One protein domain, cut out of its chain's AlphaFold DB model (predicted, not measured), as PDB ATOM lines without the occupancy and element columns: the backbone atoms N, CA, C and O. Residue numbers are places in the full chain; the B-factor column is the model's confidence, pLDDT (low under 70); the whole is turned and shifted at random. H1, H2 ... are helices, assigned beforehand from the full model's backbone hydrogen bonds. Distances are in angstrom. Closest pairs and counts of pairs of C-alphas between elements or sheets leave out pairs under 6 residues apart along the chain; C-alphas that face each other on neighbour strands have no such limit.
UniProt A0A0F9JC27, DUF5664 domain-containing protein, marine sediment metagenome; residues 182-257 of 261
ATOM      1  N   ILE A 182      32.321  33.415  91.166       84.31
ATOM      2  CA  ILE A 182      32.930  34.660  90.697       84.31
ATOM      3  C   ILE A 182      31.807  35.669  90.412       84.31
ATOM      4  O   ILE A 182      30.931  35.392  89.588       84.31
ATOM      5  N   PRO A 183      31.812  36.869  91.029       83.38
ATOM      6  CA  PRO A 183      30.754  37.847  90.809       83.38
ATOM      7  C   PRO A 183      30.604  38.201  89.315       83.38
ATOM      8  O   PRO A 183      31.544  38.743  88.723       83.38
ATOM      9  N   PRO A 184      29.420  38.018  88.693       77.69
ATOM     10  CA  PRO A 184      29.231  38.312  87.268       77.69
ATOM     11  C   PRO A 184      29.518  39.773  86.893       77.69
ATOM     12  O   PRO A 184      29.927  40.082  85.776       77.69
ATOM     13  N   VAL A 185      29.339  40.698  87.841       77.75
ATOM     14  CA  VAL A 185      29.679  42.118  87.664       77.75
ATOM     15  C   VAL A 185      31.192  42.331  87.553       77.75
ATOM     16  O   VAL A 185      31.616  43.183  86.773       77.75
ATOM     17  N   ALA A 186      32.002  41.559  88.282       83.94
ATOM     18  CA  ALA A 186      33.460  41.607  88.174       83.94
ATOM     19  C   ALA A 186      33.915  41.061  86.813       83.94
ATOM     20  O   ALA A 186      34.665  41.740  86.112       83.94
ATOM     21  N   LEU A 187      33.365  39.916  86.388       90.75
ATOM     22  CA  LEU A 187      33.620  39.343  85.059       90.75
ATOM     23  C   LEU A 187      33.274  40.324  83.933       90.75
ATOM     24  O   LEU A 187      34.072  40.532  83.023       90.75
ATOM     25  N   ARG A 188      32.118  40.993  84.016       92.31
ATOM     26  CA  ARG A 188      31.711  41.997  83.023       92.31
ATOM     27  C   ARG A 188      32.689  43.174  82.944       92.31
ATOM     28  O   ARG A 188      32.996  43.625  81.843       92.31
ATOM     29  N   ARG A 189      33.163  43.692  84.084       93.25
ATOM     30  CA  ARG A 189      34.136  44.805  84.116       93.25
ATOM     31  C   ARG A 189      35.489  44.376  83.555       93.25
ATOM     32  O   ARG A 189      36.055  45.104  82.749       93.25
ATOM     33  N   LEU A 190      35.955  43.177  83.907       96.06
ATOM     34  CA  LEU A 190      37.168  42.585  83.346       96.06
ATOM     35  C   LEU A 190      37.080  42.467  81.817       96.06
ATOM     36  O   LEU A 190      37.952  42.962  81.105       96.06
ATOM     37  N   ALA A 191      35.989  41.883  81.313       93.25
ATOM     38  CA  ALA A 191      35.742  41.728  79.881       93.25
ATOM     39  C   ALA A 191      35.703  43.078  79.147       93.25
ATOM     40  O   ALA A 191      36.272  43.206  78.065       93.25
ATOM     41  N   LYS A 192      35.089  44.106  79.753       92.94
ATOM     42  CA  LYS A 192      35.064  45.466  79.198       92.94
ATOM     43  C   LYS A 192      36.477  46.031  79.012       92.94
ATOM     44  O   LYS A 192      36.771  46.556  77.942       92.94
ATOM     45  N   VAL A 193      37.362  45.885  80.001       96.31
ATOM     46  CA  VAL A 193      38.747  46.378  79.893       96.31
ATOM     47  C   VAL A 193      39.538  45.614  78.830       96.31
ATOM     48  O   VAL A 193      40.286  46.230  78.072       96.31
ATOM     49  N   PHE A 194      39.356  44.294  78.714       94.94
ATOM     50  CA  PHE A 194      39.973  43.527  77.624       94.94
ATOM     51  C   PHE A 194      39.469  43.966  76.246       94.94
ATOM     52  O   PHE A 194      40.279  44.103  75.332       94.94
ATOM     53  N   HIS A 195      38.171  44.244  76.102       93.44
ATOM     54  CA  HIS A 195      37.605  44.784  74.866       93.44
ATOM     55  C   HIS A 195      38.211  46.153  74.514       93.44
ATOM     56  O   HIS A 195      38.692  46.344  73.400       93.44
ATOM     57  N   GLU A 196      38.268  47.087  75.466       94.44
ATOM     58  CA  GLU A 196      38.898  48.400  75.261       94.44
ATOM     59  C   GLU A 196      40.393  48.283  74.926       94.44
ATOM     60  O   GLU A 196      40.904  49.025  74.085       94.44
ATOM     61  N   GLY A 197      41.097  47.342  75.560       92.31
ATOM     62  CA  GLY A 197      42.489  47.025  75.259       92.31
ATOM     63  C   GLY A 197      42.669  46.478  73.845       92.31
ATOM     64  O   GLY A 197      43.573  46.923  73.142       92.31
ATOM     65  N   ALA A 198      41.783  45.582  73.401       93.50
ATOM     66  CA  ALA A 198      41.805  45.024  72.052       93.50
ATOM     67  C   ALA A 198      41.550  46.093  70.981       93.50
ATOM     68  O   ALA A 198      42.253  46.136  69.976       93.50
ATOM     69  N   MET A 199      40.622  47.020  71.234       92.88
ATOM     70  CA  MET A 199      40.370  48.155  70.337       92.88
ATOM     71  C   MET A 199      41.585  49.085  70.197       92.88
ATOM     72  O   MET A 199      41.763  49.704  69.151       92.88
ATOM     73  N   LYS A 200      42.415  49.206  71.242       94.19
ATOM     74  CA  LYS A 200      43.582  50.108  71.266       94.19
ATOM     75  C   LYS A 200      44.877  49.457  70.788       94.19
ATOM     76  O   LYS A 200      45.708  50.135  70.192       94.19
ATOM     77  N   HIS A 201      45.076  48.180  71.095       92.19
ATOM     78  CA  HIS A 201      46.362  47.495  70.936       92.19
ATOM     79  C   HIS A 201      46.274  46.210  70.101       92.19
ATOM     80  O   HIS A 201      47.285  45.544  69.911       92.19
ATOM     81  N   GLY A 202      45.090  45.870  69.585       87.00
ATOM     82  CA  GLY A 202      44.842  44.625  68.865       87.00
ATOM     83  C   GLY A 202      44.430  43.472  69.783       87.00
ATOM     84  O   GLY A 202      44.654  43.479  70.999       87.00
ATOM     85  N   GLU A 203      43.788  42.469  69.188       89.62
ATOM     86  CA  GLU A 203      43.341  41.273  69.898       89.62
ATOM     87  C   GLU A 203      44.514  40.540  70.554       89.62
ATOM     88  O   GLU A 203      45.617  40.477  70.017       89.62
ATOM     89  N   HIS A 204      44.274  39.984  71.741       88.19
ATOM     90  CA  HIS A 204      45.272  39.224  72.497       88.19
ATOM     91  C   HIS A 204      46.592  39.958  72.792       88.19
ATOM     92  O   HIS A 204      47.553  39.303  73.181       88.19
ATOM     93  N   ASN A 205      46.650  41.296  72.713       87.38
ATOM     94  CA  ASN A 205      47.864  42.065  73.030       87.38
ATOM     95  C   ASN A 205      48.445  41.755  74.425       87.38
ATOM     96  O   ASN A 205      49.645  41.879  74.649       87.38
ATOM     97  N   TRP A 206      47.612  41.315  75.371       87.12
ATOM     98  CA  TRP A 206      48.063  40.877  76.692       87.12
ATOM     99  C   TRP A 206      49.051  39.696  76.646       87.12
ATOM    100  O   TRP A 206      49.852  39.582  77.566       87.12
ATOM    101  N   LYS A 207      49.054  38.886  75.574       87.88
ATOM    102  CA  LYS A 207      50.033  37.812  75.314       87.88
ATOM    103  C   LYS A 207      51.445  38.327  75.025       87.88
ATOM    104  O   LYS A 207      52.379  37.540  74.994       87.88
ATOM    105  N   GLY A 208      51.612  39.635  74.813       83.38
ATOM    106  CA  GLY A 208      52.916  40.268  74.607       83.38
ATOM    107  C   GLY A 208      53.806  40.320  75.854       83.38
ATOM    108  O   GLY A 208      54.897  40.875  75.775       83.38
ATOM    109  N   GLY A 209      53.360  39.766  76.983       85.62
ATOM    110  CA  GLY A 209      54.140  39.714  78.212       85.62
ATOM    111  C   GLY A 209      54.013  40.976  79.063       85.62
ATOM    112  O   GLY A 209      54.076  42.106  78.577       85.62
ATOM    113  N   MET A 210      53.844  40.793  80.372       90.88
ATOM    114  CA  MET A 210      53.974  41.866  81.360       90.88
ATOM    115  C   MET A 210      54.389  41.266  82.697       90.88
ATOM    116  O   MET A 210      53.613  40.522  83.280       90.88
ATOM    117  N   SER A 211      55.572  41.638  83.192       90.75
ATOM    118  CA  SER A 211      56.089  41.121  84.463       90.75
ATOM    119  C   SER A 211      55.158  41.410  85.642       90.75
ATOM    120  O   SER A 211      54.494  42.456  85.690       90.75
ATOM    121  N   VAL A 212      55.185  40.532  86.647       88.94
ATOM    122  CA  VAL A 212      54.444  40.681  87.910       88.94
ATOM    123  C   VAL A 212      54.704  42.051  88.540       88.94
ATOM    124  O   VAL A 212      53.760  42.756  88.896       88.94
ATOM    125  N   ALA A 213      55.963  42.499  88.584       85.88
ATOM    126  CA  ALA A 213      56.322  43.816  89.116       85.88
ATOM    127  C   ALA A 213      55.632  44.972  88.363       85.88
ATOM    128  O   ALA A 213      55.136  45.924  88.976       85.88
ATOM    129  N   THR A 214      55.541  44.879  87.033       93.38
ATOM    130  CA  THR A 214      54.842  45.877  86.211       93.38
ATOM    131  C   THR A 214      53.338  45.857  86.470       93.38
ATOM    132  O   THR A 214      52.719  46.921  86.589       93.38
ATOM    133  N   CYS A 215      52.746  44.666  86.591       94.25
ATOM    134  CA  CYS A 215      51.341  44.502  86.947       94.25
ATOM    135  C   CYS A 215      51.037  45.119  88.318       94.25
ATOM    136  O   CYS A 215      50.121  45.937  88.400       94.25
ATOM    137  N   ILE A 216      51.837  44.828  89.353       88.62
ATOM    138  CA  ILE A 216      51.695  45.403  90.704       88.62
ATOM    139  C   ILE A 216      51.697  46.930  90.641       88.62
ATOM    140  O   ILE A 216      50.777  47.571  91.148       88.62
ATOM    141  N   ASN A 217      52.687  47.527  89.973       88.38
ATOM    142  CA  ASN A 217      52.780  48.983  89.880       88.38
ATOM    143  C   ASN A 217      51.533  49.601  89.213       88.38
ATOM    144  O   ASN A 217      51.001  50.614  89.674       88.38
ATOM    145  N   LYS A 218      51.006  48.969  88.155       96.00
ATOM    146  CA  LYS A 218      49.775  49.426  87.490       96.00
ATOM    147  C   LYS A 218      48.527  49.227  88.357       96.00
ATOM    148  O   LYS A 218      47.666  50.107  88.357       96.00
ATOM    149  N   ILE A 219      48.428  48.120  89.100       96.69
ATOM    150  CA  ILE A 219      47.345  47.882  90.072       96.69
ATOM    151  C   ILE A 219      47.338  49.004  91.107       96.69
ATOM    152  O   ILE A 219      46.307  49.647  91.291       96.69
ATOM    153  N   MET A 220      48.491  49.288  91.719       85.88
ATOM    154  CA  MET A 220      48.634  50.354  92.712       85.88
ATOM    155  C   MET A 220      48.197  51.706  92.145       85.88
ATOM    156  O   MET A 220      47.406  52.399  92.776       85.88
ATOM    157  N   GLY A 221      48.602  52.038  90.914       86.25
ATOM    158  CA  GLY A 221      48.165  53.264  90.242       86.25
ATOM    159  C   GLY A 221      46.641  53.380  90.104       86.25
ATOM    160  O   GLY A 221      46.074  54.431  90.405       86.25
ATOM    161  N   HIS A 222      45.953  52.311  89.696       94.81
ATOM    162  CA  HIS A 222      44.489  52.322  89.607       94.81
ATOM    163  C   HIS A 222      43.814  52.360  90.987       94.81
ATOM    164  O   HIS A 222      42.829  53.079  91.155       94.81
ATOM    165  N   LEU A 223      44.347  51.651  91.987       82.50
ATOM    166  CA  LEU A 223      43.812  51.676  93.351       82.50
ATOM    167  C   LEU A 223      43.961  53.054  94.001       82.50
ATOM    168  O   LEU A 223      43.003  53.540  94.594       82.50
ATOM    169  N   THR A 224      45.103  53.726  93.834       78.31
ATOM    170  CA  THR A 224      45.301  55.095  94.332       78.31
ATOM    171  C   THR A 224      44.323  56.074  93.682       78.31
ATOM    172  O   THR A 224      43.692  56.858  94.387       78.31
ATOM    173  N   LYS A 225      44.126  56.005  92.356       66.81
ATOM    174  CA  LYS A 225      43.138  56.854  91.665       66.81
ATOM    175  C   LYS A 225      41.706  56.594  92.143       66.81
ATOM    176  O   LYS A 225      40.938  57.535  92.330       66.81
ATOM    177  N   TYR A 226      41.359  55.332  92.388       73.44
ATOM    178  CA  TYR A 226      40.066  54.969  92.963       73.44
ATOM    179  C   TYR A 226      39.892  55.517  94.389       73.44
ATOM    180  O   TYR A 226      38.842  56.068  94.707       73.44
ATOM    181  N   GLN A 227      40.926  55.423  95.232       60.59
ATOM    182  CA  GLN A 227      40.906  55.922  96.614       60.59
ATOM    183  C   GLN A 227      40.661  57.432  96.702       60.59
ATOM    184  O   GLN A 227      39.955  57.876  97.602       60.59
ATOM    185  N   ILE A 228      41.198  58.214  95.760       67.56
ATOM    186  CA  ILE A 228      40.959  59.666  95.690       67.56
ATOM    187  C   ILE A 228      39.640  60.032  94.984       67.56
ATOM    188  O   ILE A 228      39.386  61.208  94.736       67.56
ATOM    189  N   GLY A 229      38.801  59.046  94.653       61.59
ATOM    190  CA  GLY A 229      37.475  59.257  94.069       61.59
ATOM    191  C   GLY A 229      37.468  59.564  92.572       61.59
ATOM    192  O   GLY A 229      36.470  60.082  92.071       61.59
ATOM    193  N   SER A 230      38.548  59.265  91.841       69.62
ATOM    194  CA  SER A 230      38.570  59.476  90.392       69.62
ATOM    195  C   SER A 230      37.550  58.583  89.675       69.62
ATOM    196  O   SER A 230      37.352  57.415  90.021       69.62
ATOM    197  N   THR A 231      36.902  59.156  88.659       87.56
ATOM    198  CA  THR A 231      35.872  58.510  87.826       87.56
ATOM    199  C   THR A 231      36.206  58.556  86.333       87.56
ATOM    200  O   THR A 231      35.357  58.249  85.500       87.56
ATOM    201  N   GLU A 232      37.446  58.915  85.985       81.06
ATOM    202  CA  GLU A 232      37.907  59.062  84.595       81.06
ATOM    203  C   GLU A 232      37.823  57.756  83.793       81.06
ATOM    204  O   GLU A 232      37.618  57.766  82.582       81.06
ATOM    205  N   GLU A 233      37.983  56.621  84.470       88.44
ATOM    206  CA  GLU A 233      37.926  55.290  83.878       88.44
ATOM    207  C   GLU A 233      37.441  54.264  84.910       88.44
ATOM    208  O   GLU A 233      37.313  54.532  86.108       88.44
ATOM    209  N   ASP A 234      37.212  53.036  84.448       94.19
ATOM    210  CA  ASP A 234      36.932  51.916  85.335       94.19
ATOM    211  C   ASP A 234      38.214  51.468  86.070       94.19
ATOM    212  O   ASP A 234      38.875  50.509  85.669       94.19
ATOM    213  N   HIS A 235      38.592  52.166  87.145       89.25
ATOM    214  CA  HIS A 235      39.821  51.867  87.886       89.25
ATOM    215  C   HIS A 235      39.832  50.459  88.499       89.25
ATOM    216  O   HIS A 235      40.833  49.757  88.385       89.25
ATOM    217  N   LEU A 236      38.728  50.001  89.099       91.38
ATOM    218  CA  LEU A 236      38.669  48.648  89.670       91.38
ATOM    219  C   LEU A 236      38.661  47.562  88.585       91.38
ATOM    220  O   LEU A 236      39.265  46.513  88.778       91.38
ATOM    221  N   GLY A 237      38.018  47.807  87.440       95.88
ATOM    222  CA  GLY A 237      38.072  46.914  86.282       95.88
ATOM    223  C   GLY A 237      39.482  46.824  85.703       95.88
ATOM    224  O   GLY A 237      39.950  45.732  85.387       95.88
ATOM    225  N   ASN A 238      40.197  47.948  85.622       97.31
ATOM    226  CA  ASN A 238      41.588  47.961  85.180       97.31
ATOM    227  C   ASN A 238      42.517  47.273  86.186       97.31
ATOM    228  O   ASN A 238      43.375  46.497  85.775       97.31
ATOM    229  N   ALA A 239      42.327  47.489  87.491       97.06
ATOM    230  CA  ALA A 239      43.061  46.765  88.526       97.06
ATOM    231  C   ALA A 239      42.815  45.248  88.431       97.06
ATOM    232  O   ALA A 239      43.771  44.476  88.457       97.06
ATOM    233  N   LEU A 240      41.563  44.823  88.222       97.56
ATOM    234  CA  LEU A 240      41.205  43.418  88.005       97.56
ATOM    235  C   LEU A 240      41.859  42.845  86.739       97.56
ATOM    236  O   LEU A 240      42.364  41.727  86.763       97.56
ATOM    237  N   CYS A 241      41.912  43.619  85.651       97.19
ATOM    238  CA  CYS A 241      42.616  43.242  84.424       97.19
ATOM    239  C   CYS A 241      44.112  43.017  84.668       97.19
ATOM    240  O   CYS A 241      44.658  41.997  84.251       97.19
ATOM    241  N   ARG A 242      44.773  43.915  85.406       97.38
ATOM    242  CA  ARG A 242      46.187  43.738  85.766       97.38
ATOM    243  C   ARG A 242      46.405  42.562  86.709       97.38
ATOM    244  O   ARG A 242      47.393  41.868  86.532       97.38
ATOM    245  N   ALA A 243      45.495  42.304  87.646       97.06
ATOM    246  CA  ALA A 243      45.569  41.123  88.503       97.06
ATOM    247  C   ALA A 243      45.448  39.826  87.688       97.06
ATOM    248  O   ALA A 243      46.244  38.918  87.880       97.06
ATOM    249  N   ALA A 244      44.529  39.763  86.720       95.94
ATOM    250  CA  ALA A 244      44.407  38.611  85.825       95.94
ATOM    251  C   ALA A 244      45.675  38.395  84.975       95.94
ATOM    252  O   ALA A 244      46.161  37.274  84.865       95.94
ATOM    253  N   MET A 245      46.249  39.469  84.417       95.06
ATOM    254  CA  MET A 245      47.524  39.394  83.687       95.06
ATOM    255  C   MET A 245      48.702  39.019  84.597       95.06
ATOM    256  O   MET A 245      49.629  38.363  84.141       95.06
ATOM    257  N   MET A 246      48.672  39.432  85.868       93.94
ATOM    258  CA  MET A 246      49.684  39.090  86.868       93.94
ATOM    259  C   MET A 246      49.686  37.594  87.177       93.94
ATOM    260  O   MET A 246      50.756  37.004  87.148       93.94
ATOM    261  N   VAL A 247      48.506  36.996  87.401       92.00
ATOM    262  CA  VAL A 247      48.350  35.542  87.594       92.00
ATOM    263  C   VAL A 247      48.907  34.791  86.385       92.00
ATOM    264  O   VAL A 247      49.748  33.919  86.541       92.00
ATOM    265  N   HIS A 248      48.527  35.200  85.171       89.81
ATOM    266  CA  HIS A 248      49.060  34.576  83.960       89.81
ATOM    267  C   HIS A 248      50.582  34.726  83.846       89.81
ATOM    268  O   HIS A 248      51.265  33.773  83.506       89.81
ATOM    269  N   SER A 249      51.137  35.906  84.142       86.44
ATOM    270  CA  SER A 249      52.587  36.103  84.084       86.44
ATOM    271  C   SER A 249      53.339  35.281  85.122       86.44
ATOM    272  O   SER A 249      54.479  34.923  84.857       86.44
ATOM    273  N   GLU A 250      52.763  35.050  86.300       88.31
ATOM    274  CA  GLU A 250      53.365  34.222  87.347       88.31
ATOM    275  C   GLU A 250      53.394  32.746  86.940       88.31
ATOM    276  O   GLU A 250      54.426  32.100  87.104       88.31
ATOM    277  N   GLU A 251      52.296  32.239  86.375       82.88
ATOM    278  CA  GLU A 251      52.161  30.823  86.009       82.88
ATOM    279  C   GLU A 251      52.853  30.476  84.683       82.88
ATOM    280  O   GLU A 251      53.498  29.436  84.579       82.88
ATOM    281  N   GLU A 252      52.758  31.350  83.679       84.81
ATOM    282  CA  GLU A 252      53.130  31.019  82.297       84.81
ATOM    283  C   GLU A 252      54.428  31.691  81.831       84.81
ATOM    284  O   GLU A 252      55.026  31.231  80.861       84.81
ATOM    285  N   TRP A 253      54.878  32.760  82.505       85.31
ATOM    286  CA  TRP A 253      56.082  33.522  82.127       85.31
ATOM    287  C   TRP A 253      57.043  33.775  83.303       85.31
ATOM    288  O   TRP A 253      57.354  34.939  83.611       85.31
ATOM    289  N   PRO A 254      57.536  32.727  83.990       79.56
ATOM    290  CA  PRO A 254      58.478  32.874  85.104       79.56
ATOM    291  C   PRO A 254      59.744  33.663  84.718       79.56
ATOM    292  O   PRO A 254      60.252  34.455  85.520       79.56
ATOM    293  N   GLU A 255      60.188  33.560  83.462       82.50
ATOM    294  CA  GLU A 255      61.343  34.274  82.917       82.50
ATOM    295  C   GLU A 255      61.173  35.800  82.920       82.50
ATOM    296  O   GLU A 255      62.147  36.535  83.089       82.50
ATOM    297  N   LEU A 256      59.938  36.305  82.802       83.75
ATOM    298  CA  LEU A 256      59.652  37.742  82.883       83.75
ATOM    299  C   LEU A 256      59.721  38.277  84.321       83.75
ATOM    300  O   LEU A 256      59.733  39.496  84.524       83.75
ATOM    301  N   ASN A 257      59.761  37.388  85.316       83.69
ATOM    302  CA  ASN A 257      59.690  37.725  86.737       83.69
ATOM    303  C   ASN A 257      61.026  37.556  87.469       83.69
ATOM    304  O   ASN A 257      61.083  37.759  88.680       83.69
TER     305      ASN A 257
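This is residues 182 to 257 of the 261 residues of the protein "DUF5664 domain-containing protein" of marine sediment metagenome (UniProt A0A0F9JC27). H3 and H4 form a long helical hairpin, and H1 crosses H4 on the side away from H3; short H2 follows H1 in the chain and lies near H1 and H4, and short H5 sits at the far end of the hairpin, by the end of H4 and the start of H3. The printed part has 76 residues with five named helices, H1 to H5, and no named strand: all helix. It is compact, with a radius of gyration of the C-alphas of 12.5 A, spanning 36 by 26 by 24 A.

H1, residues 184 to 201, touches H4, residues 235 to 252, about perpendicular at 80 degrees; closest C-alphas Arg 189 and Gly 237, 5.0 A. H2, residues 205 to 208, is close to but not clearly touching H1, C-alphas 198 and 205 being closest at 6.8 A. H3, residues 212 to 227, touches H4 at a shallow tilt of 14 degrees, opposite ways; closest C-alphas Ile 219 and Ala 239, 4.7 A. H5, residues 254 to 257, only just touches H3, with 3 pairs of C-alphas within 8 A. In H1, H3 and H4 every O i to N i+4 pair is within hydrogen-bond range.

H1 begins at C-alpha 184 (29.231, 38.312, 87.268); H5 ends at C-alpha 257 (59.690, 37.725, 86.737). H1 and H4 measure 25.4 A each, H3 22.2 A.

The printed part has no cut and no long link. pLDDT is under 70 at residues 225 and 227 to 230.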